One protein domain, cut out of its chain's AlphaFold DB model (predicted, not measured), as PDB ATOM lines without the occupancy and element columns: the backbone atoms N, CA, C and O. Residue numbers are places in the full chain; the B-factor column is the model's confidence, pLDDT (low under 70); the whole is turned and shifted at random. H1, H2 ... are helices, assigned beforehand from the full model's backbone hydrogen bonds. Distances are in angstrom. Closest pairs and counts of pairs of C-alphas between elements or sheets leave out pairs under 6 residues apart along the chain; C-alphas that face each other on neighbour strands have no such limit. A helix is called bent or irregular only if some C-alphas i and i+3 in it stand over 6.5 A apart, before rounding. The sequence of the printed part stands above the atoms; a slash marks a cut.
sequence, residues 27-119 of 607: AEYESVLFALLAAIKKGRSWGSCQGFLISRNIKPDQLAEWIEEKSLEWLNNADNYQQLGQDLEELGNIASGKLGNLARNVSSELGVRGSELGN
ATOM      1  N   ALA A  27       5.958  41.305  -7.424       74.12
ATOM      2  CA  ALA A  27       5.866  40.056  -6.668       74.12
ATOM      3  C   ALA A  27       7.085  39.810  -5.755       74.12
ATOM      4  O   ALA A  27       6.964  39.217  -4.681       74.12
ATOM      5  N   GLU A  28       8.273  40.262  -6.165       78.44
ATOM      6  CA  GLU A  28       9.493  40.145  -5.362       78.44
ATOM      7  C   GLU A  28       9.491  41.148  -4.205       78.44
ATOM      8  O   GLU A  28       9.849  40.781  -3.083       78.44
ATOM      9  N   TYR A  29       9.028  42.380  -4.440       87.44
ATOM     10  CA  TYR A  29       8.866  43.375  -3.378       87.44
ATOM     11  C   TYR A  29       7.782  42.981  -2.370       87.44
ATOM     12  O   TYR A  29       8.023  43.073  -1.165       87.44
ATOM     13  N   GLU A  30       6.641  42.462  -2.829       85.00
ATOM     14  CA  GLU A  30       5.590  41.926  -1.956       85.00
ATOM     15  C   GLU A  30       6.125  40.797  -1.074       85.00
ATOM     16  O   GLU A  30       5.948  40.811   0.144       85.00
ATOM     17  N   SER A  31       6.845  39.841  -1.668       80.50
ATOM     18  CA  SER A  31       7.435  38.726  -0.925       80.50
ATOM     19  C   SER A  31       8.393  39.206   0.169       80.50
ATOM     20  O   SER A  31       8.365  38.699   1.296       80.50
ATOM     21  N   VAL A  32       9.218  40.210  -0.138       85.62
ATOM     22  CA  VAL A  32      10.159  40.801   0.818       85.62
ATOM     23  C   VAL A  32       9.425  41.554   1.923       85.62
ATOM     24  O   VAL A  32       9.771  41.367   3.090       85.62
ATOM     25  N   LEU A  33       8.399  42.342   1.588       88.62
ATOM     26  CA  LEU A  33       7.591  43.070   2.563       88.62
ATOM     27  C   LEU A  33       6.902  42.108   3.536       88.62
ATOM     28  O   LEU A  33       7.062  42.249   4.744       88.62
ATOM     29  N   PHE A  34       6.217  41.072   3.050       86.88
ATOM     30  CA  PHE A  34       5.527  40.132   3.939       86.88
ATOM     31  C   PHE A  34       6.486  39.305   4.798       86.88
ATOM     32  O   PHE A  34       6.197  39.044   5.967       86.88
ATOM     33  N   ALA A  35       7.654  38.926   4.269       75.81
ATOM     34  CA  ALA A  35       8.682  38.260   5.065       75.81
ATOM     35  C   ALA A  35       9.239  39.176   6.167       75.81
ATOM     36  O   ALA A  35       9.498  38.711   7.280       75.81
ATOM     37  N   LEU A  36       9.383  40.472   5.872       85.19
ATOM     38  CA  LEU A  36       9.785  41.495   6.834       85.19
ATOM     39  C   LEU A  36       8.732  41.643   7.939       85.19
ATOM     40  O   LEU A  36       9.063  41.499   9.112       85.19
ATOM     41  N   LEU A  37       7.461  41.826   7.575       86.44
ATOM     42  CA  LEU A  37       6.343  41.953   8.520       86.44
ATOM     43  C   LEU A  37       6.202  40.705   9.407       86.44
ATOM     44  O   LEU A  37       6.061  40.803  10.624       86.44
ATOM     45  N   ALA A  38       6.358  39.509   8.834       76.31
ATOM     46  CA  ALA A  38       6.342  38.263   9.596       76.31
ATOM     47  C   ALA A  38       7.536  38.122  10.559       76.31
ATOM     48  O   ALA A  38       7.413  37.488  11.610       76.31
ATOM     49  N   ALA A  39       8.704  38.672  10.215       68.12
ATOM     50  CA  ALA A  39       9.860  38.703  11.107       68.12
ATOM     51  C   ALA A  39       9.632  39.668  12.281       68.12
ATOM     52  O   ALA A  39       9.980  39.339  13.416       68.12
ATOM     53  N   ILE A  40       8.990  40.806  12.019       81.00
ATOM     54  CA  ILE A  40       8.645  41.827  13.017       81.00
ATOM     55  C   ILE A  40       7.643  41.281  14.028       81.00
ATOM     56  O   ILE A  40       7.915  41.320  15.225       81.00
ATOM     57  N   LYS A  41       6.591  40.604  13.557       78.81
ATOM     58  CA  LYS A  41       5.628  39.890  14.414       78.81
ATOM     59  C   LYS A  41       6.260  38.818  15.306       78.81
ATOM     60  O   LYS A  41       5.708  38.455  16.338       78.81
ATOM     61  N   LYS A  42       7.435  38.298  14.932       72.44
ATOM     62  CA  LYS A  42       8.230  37.361  15.749       72.44
ATOM     63  C   LYS A  42       9.190  38.066  16.720       72.44
ATOM     64  O   LYS A  42      10.067  37.409  17.277       72.44
ATOM     65  N   GLY A  43       9.059  39.381  16.902       71.50
ATOM     66  CA  GLY A  43       9.863  40.189  17.819       71.50
ATOM     67  C   GLY A  43      11.280  40.484  17.323       71.50
ATOM     68  O   GLY A  43      12.175  40.738  18.129       71.50
ATOM     69  N   ARG A  44      11.541  40.403  16.009       64.81
ATOM     70  CA  ARG A  44      12.867  40.734  15.461       64.81
ATOM     71  C   ARG A  44      13.091  42.245  15.511       64.81
ATOM     72  O   ARG A  44      12.255  43.019  15.059       64.81
ATOM     73  N   SER A  45      14.252  42.652  16.024       76.88
ATOM     74  CA  SER A  45      14.643  44.062  16.071       76.88
ATOM     75  C   SER A  45      14.858  44.640  14.672       76.88
ATOM     76  O   SER A  45      15.206  43.919  13.729       76.88
ATOM     77  N   TRP A  46      14.739  45.964  14.550       83.88
ATOM     78  CA  TRP A  46      14.956  46.659  13.281       83.88
ATOM     79  C   TRP A  46      16.336  46.383  12.672       83.88
ATOM     80  O   TRP A  46      16.428  46.147  11.473       83.88
ATOM     81  N   GLY A  47      17.394  46.275  13.485       65.81
ATOM     82  CA  GLY A  47      18.725  45.891  12.997       65.81
ATOM     83  C   GLY A  47      18.764  44.499  12.344       65.81
ATOM     84  O   GLY A  47      19.427  44.309  11.324       65.81
ATOM     85  N   SER A  48      17.995  43.531  12.861       64.81
ATOM     86  CA  SER A  48      17.848  42.206  12.234       64.81
ATOM     87  C   SER A  48      17.066  42.280  10.918       64.81
ATOM     88  O   SER A  48      17.393  41.566   9.969       64.81
ATOM     89  N   CYS A  49      16.046  43.134  10.854       74.12
ATOM     90  CA  CYS A  49      15.236  43.379   9.661       74.12
ATOM     91  C   CYS A  49      16.030  44.115   8.567       74.12
ATOM     92  O   CYS A  49      15.962  43.743   7.398       74.12
ATOM     93  N   GLN A  50      16.874  45.080   8.940       72.81
ATOM     94  CA  GLN A  50      17.817  45.737   8.031       72.81
ATOM     95  C   GLN A  50      18.842  44.744   7.475       72.81
ATOM     96  O   GLN A  50      19.083  44.727   6.269       72.81
ATOM     97  N   GLY A  51      19.389  43.861   8.318       61.38
ATOM     98  CA  GLY A  51      20.264  42.774   7.866       61.38
ATOM     99  C   GLY A  51      19.583  41.838   6.858       61.38
ATOM    100  O   GLY A  51      20.196  41.445   5.866       61.38
ATOM    101  N   PHE A  52      18.295  41.534   7.059       74.31
ATOM    102  CA  PHE A  52      17.491  40.753   6.113       74.31
ATOM    103  C   PHE A  52      17.311  41.471   4.763       74.31
ATOM    104  O   PHE A  52      17.549  40.854   3.724       74.31
ATOM    105  N   LEU A  53      16.981  42.766   4.756       77.12
ATOM    106  CA  LEU A  53      16.845  43.563   3.526       77.12
ATOM    107  C   LEU A  53      18.166  43.651   2.745       77.12
ATOM    108  O   LEU A  53      18.195  43.398   1.539       77.12
ATOM    109  N   ILE A  54      19.280  43.887   3.445       74.19
ATOM    110  CA  ILE A  54      20.624  43.919   2.851       74.19
ATOM    111  C   ILE A  54      20.989  42.553   2.252       74.19
ATOM    112  O   ILE A  54      21.531  42.495   1.150       74.19
ATOM    113  N   SER A  55      20.633  41.442   2.912       64.50
ATOM    114  CA  SER A  55      20.873  40.086   2.384       64.50
ATOM    115  C   SER A  55      20.098  39.774   1.097       64.50
ATOM    116  O   SER A  55      20.481  38.885   0.339       64.50
ATOM    117  N   ARG A  56      19.018  40.522   0.836       73.31
ATOM    118  CA  ARG A  56      18.221  40.469  -0.396       73.31
ATOM    119  C   ARG A  56      18.607  41.551  -1.406       73.31
ATOM    120  O   ARG A  56      17.953  41.666  -2.434       73.31
ATOM    121  N   ASN A  57      19.681  42.298  -1.131       76.94
ATOM    122  CA  ASN A  57      20.180  43.410  -1.936       76.94
ATOM    123  C   ASN A  57      19.139  44.531  -2.151       76.94
ATOM    124  O   ASN A  57      19.094  45.147  -3.212       76.94
ATOM    125  N   ILE A  58      18.302  44.796  -1.140       79.25
ATOM    126  CA  ILE A  58      17.277  45.849  -1.161       79.25
ATOM    127  C   ILE A  58      17.603  46.872  -0.078       79.25
ATOM    128  O   ILE A  58      17.739  46.528   1.098       79.25
ATOM    129  N   LYS A  59      17.710  48.148  -0.460       85.31
ATOM    130  CA  LYS A  59      17.849  49.236   0.515       85.31
ATOM    131  C   LYS A  59      16.481  49.593   1.114       85.31
ATOM    132  O   LYS A  59      15.492  49.585   0.379       85.31
ATOM    133  N   PRO A  60      16.406  49.979   2.401       81.62
ATOM    134  CA  PRO A  60      15.158  50.425   3.025       81.62
ATOM    135  C   PRO A  60      14.437  51.534   2.244       81.62
ATOM    136  O   PRO A  60      13.219  51.481   2.105       81.62
ATOM    137  N   ASP A  61      15.181  52.481   1.666       83.56
ATOM    138  CA  ASP A  61      14.598  53.578   0.882       83.56
ATOM    139  C   ASP A  61      13.977  53.106  -0.443       83.56
ATOM    140  O   ASP A  61      12.947  53.630  -0.852       83.56
ATOM    141  N   GLN A  62      14.538  52.066  -1.072       83.88
ATOM    142  CA  GLN A  62      13.968  51.474  -2.291       83.88
ATOM    143  C   GLN A  62      12.661  50.732  -1.998       83.88
ATOM    144  O   GLN A  62      11.728  50.779  -2.795       83.88
ATOM    145  N   LEU A  63      12.583  50.053  -0.848       86.12
ATOM    146  CA  LEU A  63      11.334  49.442  -0.397       86.12
ATOM    147  C   LEU A  63      10.294  50.516  -0.046       86.12
ATOM    148  O   LEU A  63       9.119  50.333  -0.345       86.12
ATOM    149  N   ALA A  64      10.721  51.640   0.539       86.12
ATOM    150  CA  ALA A  64       9.837  52.763   0.835       86.12
ATOM    151  C   ALA A  64       9.226  53.352  -0.443       86.12
ATOM    152  O   ALA A  64       8.018  53.511  -0.514       86.12
ATOM    153  N   GLU A  65      10.031  53.608  -1.473       85.69
ATOM    154  CA  GLU A  65       9.540  54.139  -2.754       85.69
ATOM    155  C   GLU A  65       8.522  53.213  -3.424       85.69
ATOM    156  O   GLU A  65       7.505  53.671  -3.940       85.69
ATOM    157  N   TRP A  66       8.745  51.900  -3.364       91.25
ATOM    158  CA  TRP A  66       7.779  50.941  -3.894       91.25
ATOM    159  C   TRP A  66       6.481  50.889  -3.068       91.25
ATOM    160  O   TRP A  66       5.389  50.867  -3.638       91.25
ATOM    161  N   ILE A  67       6.573  50.936  -1.731       87.81
ATOM    162  CA  ILE A  67       5.401  51.035  -0.842       87.81
ATOM    163  C   ILE A  67       4.616  52.319  -1.124       87.81
ATOM    164  O   ILE A  67       3.390  52.295  -1.125       87.81
ATOM    165  N   GLU A  68       5.303  53.428  -1.391       86.50
ATOM    166  CA  GLU A  68       4.684  54.713  -1.718       86.50
ATOM    167  C   GLU A  68       3.832  54.590  -2.986       86.50
ATOM    168  O   GLU A  68       2.652  54.941  -2.976       86.50
ATOM    169  N   GLU A  69       4.383  53.988  -4.043       84.75
ATOM    170  CA  GLU A  69       3.663  53.743  -5.297       84.75
ATOM    171  C   GLU A  69       2.465  52.791  -5.120       84.75
ATOM    172  O   GLU A  69       1.389  53.051  -5.666       84.75
ATOM    173  N   LYS A  70       2.616  51.711  -4.338       85.62
ATOM    174  CA  LYS A  70       1.546  50.723  -4.101       85.62
ATOM    175  C   LYS A  70       0.483  51.170  -3.105       85.62
ATOM    176  O   LYS A  70      -0.658  50.715  -3.196       85.62
ATOM    177  N   SER A  71       0.805  52.102  -2.213       83.19
ATOM    178  CA  SER A  71      -0.130  52.599  -1.199       83.19
ATOM    179  C   SER A  71      -1.402  53.196  -1.808       83.19
ATOM    180  O   SER A  71      -2.482  53.034  -1.245       83.19
ATOM    181  N   LEU A  72      -1.316  53.789  -3.004       79.50
ATOM    182  CA  LEU A  72      -2.474  54.319  -3.729       79.50
ATOM    183  C   LEU A  72      -3.502  53.230  -4.074       79.50
ATOM    184  O   LEU A  72      -4.704  53.482  -4.032       79.50
ATOM    185  N   GLU A  73      -3.047  52.020  -4.407       81.06
ATOM    186  CA  GLU A  73      -3.918  50.875  -4.695       81.06
ATOM    187  C   GLU A  73      -4.576  50.345  -3.414       81.06
ATOM    188  O   GLU A  73      -5.785  50.092  -3.397       81.06
ATOM    189  N   TRP A  74      -3.804  50.247  -2.326       87.62
ATOM    190  CA  TRP A  74      -4.299  49.791  -1.025       87.62
ATOM    191  C   TRP A  74      -5.339  50.749  -0.446       87.62
ATOM    192  O   TRP A  74      -6.396  50.315   0.003       87.62
ATOM    193  N   LEU A  75      -5.091  52.057  -0.530       78.62
ATOM    194  CA  LEU A  75      -5.987  53.098  -0.021       78.62
ATOM    195  C   LEU A  75      -7.300  53.214  -0.804       78.62
ATOM    196  O   LEU A  75      -8.281  53.738  -0.272       78.62
ATOM    197  N   ASN A  76      -7.334  52.742  -2.053       75.06
ATOM    198  CA  ASN A  76      -8.556  52.659  -2.858       75.06
ATOM    199  C   ASN A  76      -9.387  51.402  -2.551       75.06
ATOM    200  O   ASN A  76     -10.568  51.369  -2.881       75.06
ATOM    201  N   ASN A  77      -8.794  50.395  -1.904       77.25
ATOM    202  CA  ASN A  77      -9.445  49.147  -1.502       77.25
ATOM    203  C   ASN A  77      -9.239  48.886   0.002       77.25
ATOM    204  O   ASN A  77      -8.953  47.757   0.404       77.25
ATOM    205  N   ALA A  78      -9.340  49.936   0.827       72.50
ATOM    206  CA  ALA A  78      -8.867  49.945   2.215       72.50
ATOM    207  C   ALA A  78      -9.465  48.833   3.100       72.50
ATOM    208  O   ALA A  78      -8.782  48.338   3.999       72.50
ATOM    209  N   ASP A  79     -10.690  48.381   2.815       74.19
ATOM    210  CA  ASP A  79     -11.353  47.282   3.535       74.19
ATOM    211  C   ASP A  79     -10.593  45.951   3.406       74.19
ATOM    212  O   ASP A  79     -10.507  45.176   4.358       74.19
ATOM    213  N   ASN A  80      -9.964  45.703   2.252       73.56
ATOM    214  CA  ASN A  80      -9.212  44.473   1.984       73.56
ATOM    215  C   ASN A  80      -7.792  44.492   2.576       73.56
ATOM    216  O   ASN A  80      -7.136  43.453   2.629       73.56
ATOM    217  N   TYR A  81      -7.316  45.658   3.026       81.19
ATOM    218  CA  TYR A  81      -5.941  45.868   3.492       81.19
ATOM    219  C   TYR A  81      -5.856  46.328   4.955       81.19
ATOM    220  O   TYR A  81      -4.789  46.748   5.395       81.19
ATOM    221  N   GLN A  82      -6.929  46.186   5.742       79.06
ATOM    222  CA  GLN A  82      -6.941  46.530   7.174       79.06
ATOM    223  C   GLN A  82      -5.822  45.829   7.960       79.06
ATOM    224  O   GLN A  82      -5.095  46.467   8.719       79.06
ATOM    225  N   GLN A  83      -5.621  44.527   7.720       80.38
ATOM    226  CA  GLN A  83      -4.547  43.776   8.375       80.38
ATOM    227  C   GLN A  83      -3.159  44.253   7.932       80.38
ATOM    228  O   GLN A  83      -2.247  44.319   8.748       80.38
ATOM    229  N   LEU A  84      -2.995  44.621   6.658       84.19
ATOM    230  CA  LEU A  84      -1.740  45.188   6.166       84.19
ATOM    231  C   LEU A  84      -1.465  46.555   6.810       84.19
ATOM    232  O   LEU A  84      -0.318  46.847   7.126       84.19
ATOM    233  N   GLY A  85      -2.500  47.365   7.052       84.50
ATOM    234  CA  GLY A  85      -2.390  48.629   7.782       84.50
ATOM    235  C   GLY A  85      -1.843  48.439   9.198       84.50
ATOM    236  O   GLY A  85      -0.890  49.117   9.573       84.50
ATOM    237  N   GLN A  86      -2.368  47.469   9.949       84.12
ATOM    238  CA  GLN A  86      -1.858  47.130  11.288       84.12
ATOM    239  C   GLN A  86      -0.403  46.639  11.237       84.12
ATOM    240  O   GLN A  86       0.441  47.067  12.019       84.12
ATOM    241  N   ASP A  87      -0.073  45.789  10.263       85.00
ATOM    242  CA  ASP A  87       1.280  45.247  10.119       85.00
ATOM    243  C   ASP A  87       2.296  46.343   9.728       85.00
ATOM    244  O   ASP A  87       3.435  46.355  10.205       85.00
ATOM    245  N   LEU A  88       1.890  47.300   8.887       86.31
ATOM    246  CA  LEU A  88       2.701  48.466   8.529       86.31
ATOM    247  C   LEU A  88       2.879  49.438   9.702       86.31
ATOM    248  O   LEU A  88       3.907  50.112   9.766       86.31
ATOM    249  N   GLU A  89       1.937  49.482  10.647       88.25
ATOM    250  CA  GLU A  89       2.087  50.234  11.895       88.25
ATOM    251  C   GLU A  89       3.256  49.687  12.718       88.25
ATOM    252  O   GLU A  89       4.160  50.431  13.102       88.25
ATOM    253  N   GLU A  90       3.300  48.363  12.903       85.50
ATOM    254  CA  GLU A  90       4.390  47.684  13.608       85.50
ATOM    255  C   GLU A  90       5.738  47.928  12.921       85.50
ATOM    256  O   GLU A  90       6.733  48.228  13.587       85.50
ATOM    257  N   LEU A  91       5.772  47.868  11.583       82.38
ATOM    258  CA  LEU A  91       6.961  48.221  10.810       82.38
ATOM    259  C   LEU A  91       7.365  49.678  11.037       82.38
ATOM    260  O   LEU A  91       8.538  49.942  11.284       82.38
ATOM    261  N   GLY A  92       6.425  50.618  10.981       80.38
ATOM    262  CA  GLY A  92       6.697  52.039  11.169       80.38
ATOM    263  C   GLY A  92       7.165  52.393  12.583       80.38
ATOM    264  O   GLY A  92       7.948  53.332  12.753       80.38
ATOM    265  N   ASN A  93       6.744  51.629  13.587       81.38
ATOM    266  CA  ASN A  93       7.136  51.817  14.984       81.38
ATOM    267  C   ASN A  93       8.582  51.392  15.256       81.38
ATOM    268  O   ASN A  93       9.246  51.992  16.100       81.38
ATOM    269  N   ILE A  94       9.092  50.391  14.531       73.88
ATOM    270  CA  ILE A  94      10.471  49.920  14.716       73.88
ATOM    271  C   ILE A  94      11.442  50.447  13.654       73.88
ATOM    272  O   ILE A  94      12.641  50.537  13.918       73.88
ATOM    273  N   ALA A  95      10.958  50.765  12.451       72.69
ATOM    274  CA  ALA A  95      11.791  51.207  11.343       72.69
ATOM    275  C   ALA A  95      12.108  52.701  11.434       72.69
ATOM    276  O   ALA A  95      11.246  53.535  11.711       72.69
ATOM    277  N   SER A  96      13.361  53.051  11.152       74.62
ATOM    278  CA  SER A  96      13.841  54.434  11.087       74.62
ATOM    279  C   SER A  96      13.918  54.951   9.642       74.62
ATOM    280  O   SER A  96      13.973  54.175   8.687       74.62
ATOM    281  N   GLY A  97      13.932  56.277   9.467       79.75
ATOM    282  CA  GLY A  97      14.081  56.922   8.156       79.75
ATOM    283  C   GLY A  97      12.806  56.935   7.299       79.75
ATOM    284  O   GLY A  97      11.691  56.854   7.820       79.75
ATOM    285  N   LYS A  98      12.970  57.059   5.971       80.19
ATOM    286  CA  LYS A  98      11.866  57.235   5.003       80.19
ATOM    287  C   LYS A  98      10.848  56.091   5.069       80.19
ATOM    288  O   LYS A  98       9.650  56.349   5.113       80.19
ATOM    289  N   LEU A  99      11.325  54.846   5.165       82.25
ATOM    290  CA  LEU A  99      10.482  53.648   5.245       82.25
ATOM    291  C   LEU A  99       9.581  53.632   6.488       82.25
ATOM    292  O   LEU A  99       8.398  53.330   6.375       82.25
ATOM    293  N   GLY A 100      10.123  53.980   7.658       79.38
ATOM    294  CA  GLY A 100       9.357  53.975   8.906       79.38
ATOM    295  C   GLY A 100       8.276  55.052   8.949       79.38
ATOM    296  O   GLY A 100       7.139  54.781   9.332       79.38
ATOM    297  N   ASN A 101       8.610  56.262   8.494       77.75
ATOM    298  CA  ASN A 101       7.648  57.362   8.409       77.75
ATOM    299  C   ASN A 101       6.534  57.062   7.400       77.75
ATOM    300  O   ASN A 101       5.362  57.287   7.693       77.75
ATOM    301  N   LEU A 102       6.887  56.509   6.238       84.12
ATOM    302  CA  LEU A 102       5.915  56.151   5.215       84.12
ATOM    303  C   LEU A 102       4.984  55.021   5.674       84.12
ATOM    304  O   LEU A 102       3.775  55.128   5.491       84.12
ATOM    305  N   ALA A 103       5.515  53.972   6.312       83.88
ATOM    306  CA  ALA A 103       4.709  52.862   6.819       83.88
ATOM    307  C   ALA A 103       3.681  53.325   7.872       83.88
ATOM    308  O   ALA A 103       2.516  52.935   7.793       83.88
ATOM    309  N   ARG A 104       4.074  54.236   8.779       84.19
ATOM    310  CA  ARG A 104       3.167  54.885   9.746       84.19
ATOM    311  C   ARG A 104       2.059  55.695   9.066       84.19
ATOM    312  O   ARG A 104       0.896  55.575   9.442       84.19
ATOM    313  N   ASN A 105       2.400  56.482   8.046       83.69
ATOM    314  CA  ASN A 105       1.421  57.306   7.332       83.69
ATOM    315  C   ASN A 105       0.399  56.447   6.569       83.69
ATOM    316  O   ASN A 105      -0.803  56.657   6.704       83.69
ATOM    317  N   VAL A 106       0.866  55.442   5.819       81.81
ATOM    318  CA  VAL A 106      -0.007  54.538   5.048       81.81
ATOM    319  C   VAL A 106      -0.902  53.708   5.974       81.81
ATOM    320  O   VAL A 106      -2.081  53.525   5.683       81.81
ATOM    321  N   SER A 107      -0.368  53.247   7.111       86.00
ATOM    322  CA  SER A 107      -1.139  52.558   8.151       86.00
ATOM    323  C   SER A 107      -2.280  53.427   8.694       86.00
ATOM    324  O   SER A 107      -3.440  53.007   8.684       86.00
ATOM    325  N   SER A 108      -1.967  54.666   9.087       79.88
ATOM    326  CA  SER A 108      -2.952  55.610   9.619       79.88
ATOM    327  C   SER A 108      -4.069  55.902   8.611       79.88
ATOM    328  O   SER A 108      -5.248  55.847   8.962       79.88
ATOM    329  N   GLU A 109      -3.728  56.129   7.340       78.75
ATOM    330  CA  GLU A 109      -4.724  56.401   6.300       78.75
ATOM    331  C   GLU A 109      -5.610  55.183   5.972       78.75
ATOM    332  O   GLU A 109      -6.811  55.347   5.732       78.75
ATOM    333  N   LEU A 110      -5.065  53.959   6.009       77.19
ATOM    334  CA  LEU A 110      -5.849  52.728   5.844       77.19
ATOM    335  C   LEU A 110      -6.832  52.509   7.008       77.19
ATOM    336  O   LEU A 110      -7.967  52.086   6.773       77.19
ATOM    337  N   GLY A 111      -6.434  52.836   8.242       73.94
ATOM    338  CA  GLY A 111      -7.298  52.742   9.425       73.94
ATOM    339  C   GLY A 111      -8.446  53.761   9.422       73.94
ATOM    340  O   GLY A 111      -9.595  53.419   9.717       73.94
ATOM    341  N   VAL A 112      -8.170  55.004   9.014       71.38
ATOM    342  CA  VAL A 112      -9.205  56.047   8.883       71.38
ATOM    343  C   VAL A 112     -10.224  55.667   7.805       71.38
ATOM    344  O   VAL A 112     -11.423  55.658   8.065       71.38
ATOM    345  N   ARG A 113      -9.774  55.256   6.613       68.12
ATOM    346  CA  ARG A 113     -10.697  54.910   5.516       68.12
ATOM    347  C   ARG A 113     -11.521  53.646   5.776       68.12
ATOM    348  O   ARG A 113     -12.672  53.594   5.356       68.12
ATOM    349  N   GLY A 114     -10.974  52.658   6.491       59.94
ATOM    350  CA  GLY A 114     -11.728  51.462   6.891       59.94
ATOM    351  C   GLY A 114     -12.826  51.744   7.919       59.94
ATOM    352  O   GLY A 114     -13.917  51.182   7.843       59.94
ATOM    353  N   SER A 115     -12.574  52.659   8.859       61.22
ATOM    354  CA  SER A 115     -13.566  53.054   9.871       61.22
ATOM    355  C   SER A 115     -14.678  53.953   9.307       61.22
ATOM    356  O   SER A 115     -15.834  53.836   9.721       61.22
ATOM    357  N   GLU A 116     -14.381  54.786   8.305       55.16
ATOM    358  CA  GLU A 116     -15.383  55.591   7.587       55.16
ATOM    359  C   GLU A 116     -16.352  54.734   6.745       55.16
ATOM    360  O   GLU A 116     -17.545  55.039   6.686       55.16
ATOM    361  N   LEU A 117     -15.879  53.636   6.142       49.72
ATOM    362  CA  LEU A 117     -16.709  52.699   5.366       49.72
ATOM    363  C   LEU A 117     -17.526  51.743   6.256       49.72
ATOM    364  O   LEU A 117     -18.684  51.457   5.935       49.72
ATOM    365  N   GLY A 118     -16.989  51.325   7.411       45.22
ATOM    366  CA  GLY A 118     -17.718  50.532   8.414       45.22
ATOM    367  C   GLY A 118     -18.918  51.275   9.024       45.22
ATOM    368  O   GLY A 118     -20.011  50.717   9.137       45.22
ATOM    369  N   ASN A 119     -18.768  52.577   9.289       42.16
ATOM    370  CA  ASN A 119     -19.839  53.435   9.818       42.16
ATOM    371  C   ASN A 119     -20.989  53.702   8.822       42.16
ATOM    372  O   ASN A 119     -22.080  54.109   9.232       42.16
TER     373      ASN A 119
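AT A GLANCE: This is residues 27 to 119 of the 607 residues of the protein "TPR domain protein, putative component of TonB system" of Crocosphaera watsonii WH 0402 (UniProt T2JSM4). Three helices, H3, H4 and H5, make an elongated up-and-down bundle, each running against the one before it, and a hairpin of H1 and H2 sits across one end. H1 crosses H3 and H4 on the side away from H5, and H2 lies beyond it, past that end of the bundle. The 93 printed residues hold five named helices, H1 to H5 in order, and no named strand: all helix. The whole is compact, radius of gyration of the C-alphas 12.8 A, and spans 43 by 25 by 21 A.

HOW THE PARTS SIT: H1, residues 27 to 41, is the hub, and forms a helical hairpin with H2, residues 46 to 55, at a shallow tilt of 28 degrees; C-alphas 36 and 49 are closest, 6.4 A. Residues 29 to 33 of H1 only just touch residues 63 to 66 of H3, residues 60 to 76, with 3 pairs of C-alphas within 8 A, the closest being 29 and 63 at 7.2 A. Residues 37 to 41 of H1 touch residues 87 to 91 of H4, residues 78 to 94, at a steep tilt of 61 degrees; C-alphas 37 and 87 are closest, 6.2 A. H3 and H4 are close but not clearly touching. H5, residues 97 to 119, touches H3, closest C-alphas 64 and 99 at 4.5 A, and H4, closest C-alphas 92 and 100 at 4.0 A. H4 is irregular: C-alphas 80 and 83 are 7.9 A apart. Every O i to N i+4 pair is within hydrogen-bond range in H1, H2 and H5, and 11 of 13 in H3 and in H4.

IN THESE COORDINATES: H1 begins at C-alpha 27 (5.866, 40.056, -6.668) and measures 21.1 A, H2 14.0 A, H3 24.5 A, H4 23.0 A. H5, 34.1 A, ends at C-alpha 119 (-19.839, 53.435, 9.818).

THE WHOLE: The C-alphas farthest apart, of Ser 55 and Asn 119, are 43.5 A apart. The printed part has no cut, and its four links are tight. pLDDT is under 70 at 13 residues, among them 113 to 119.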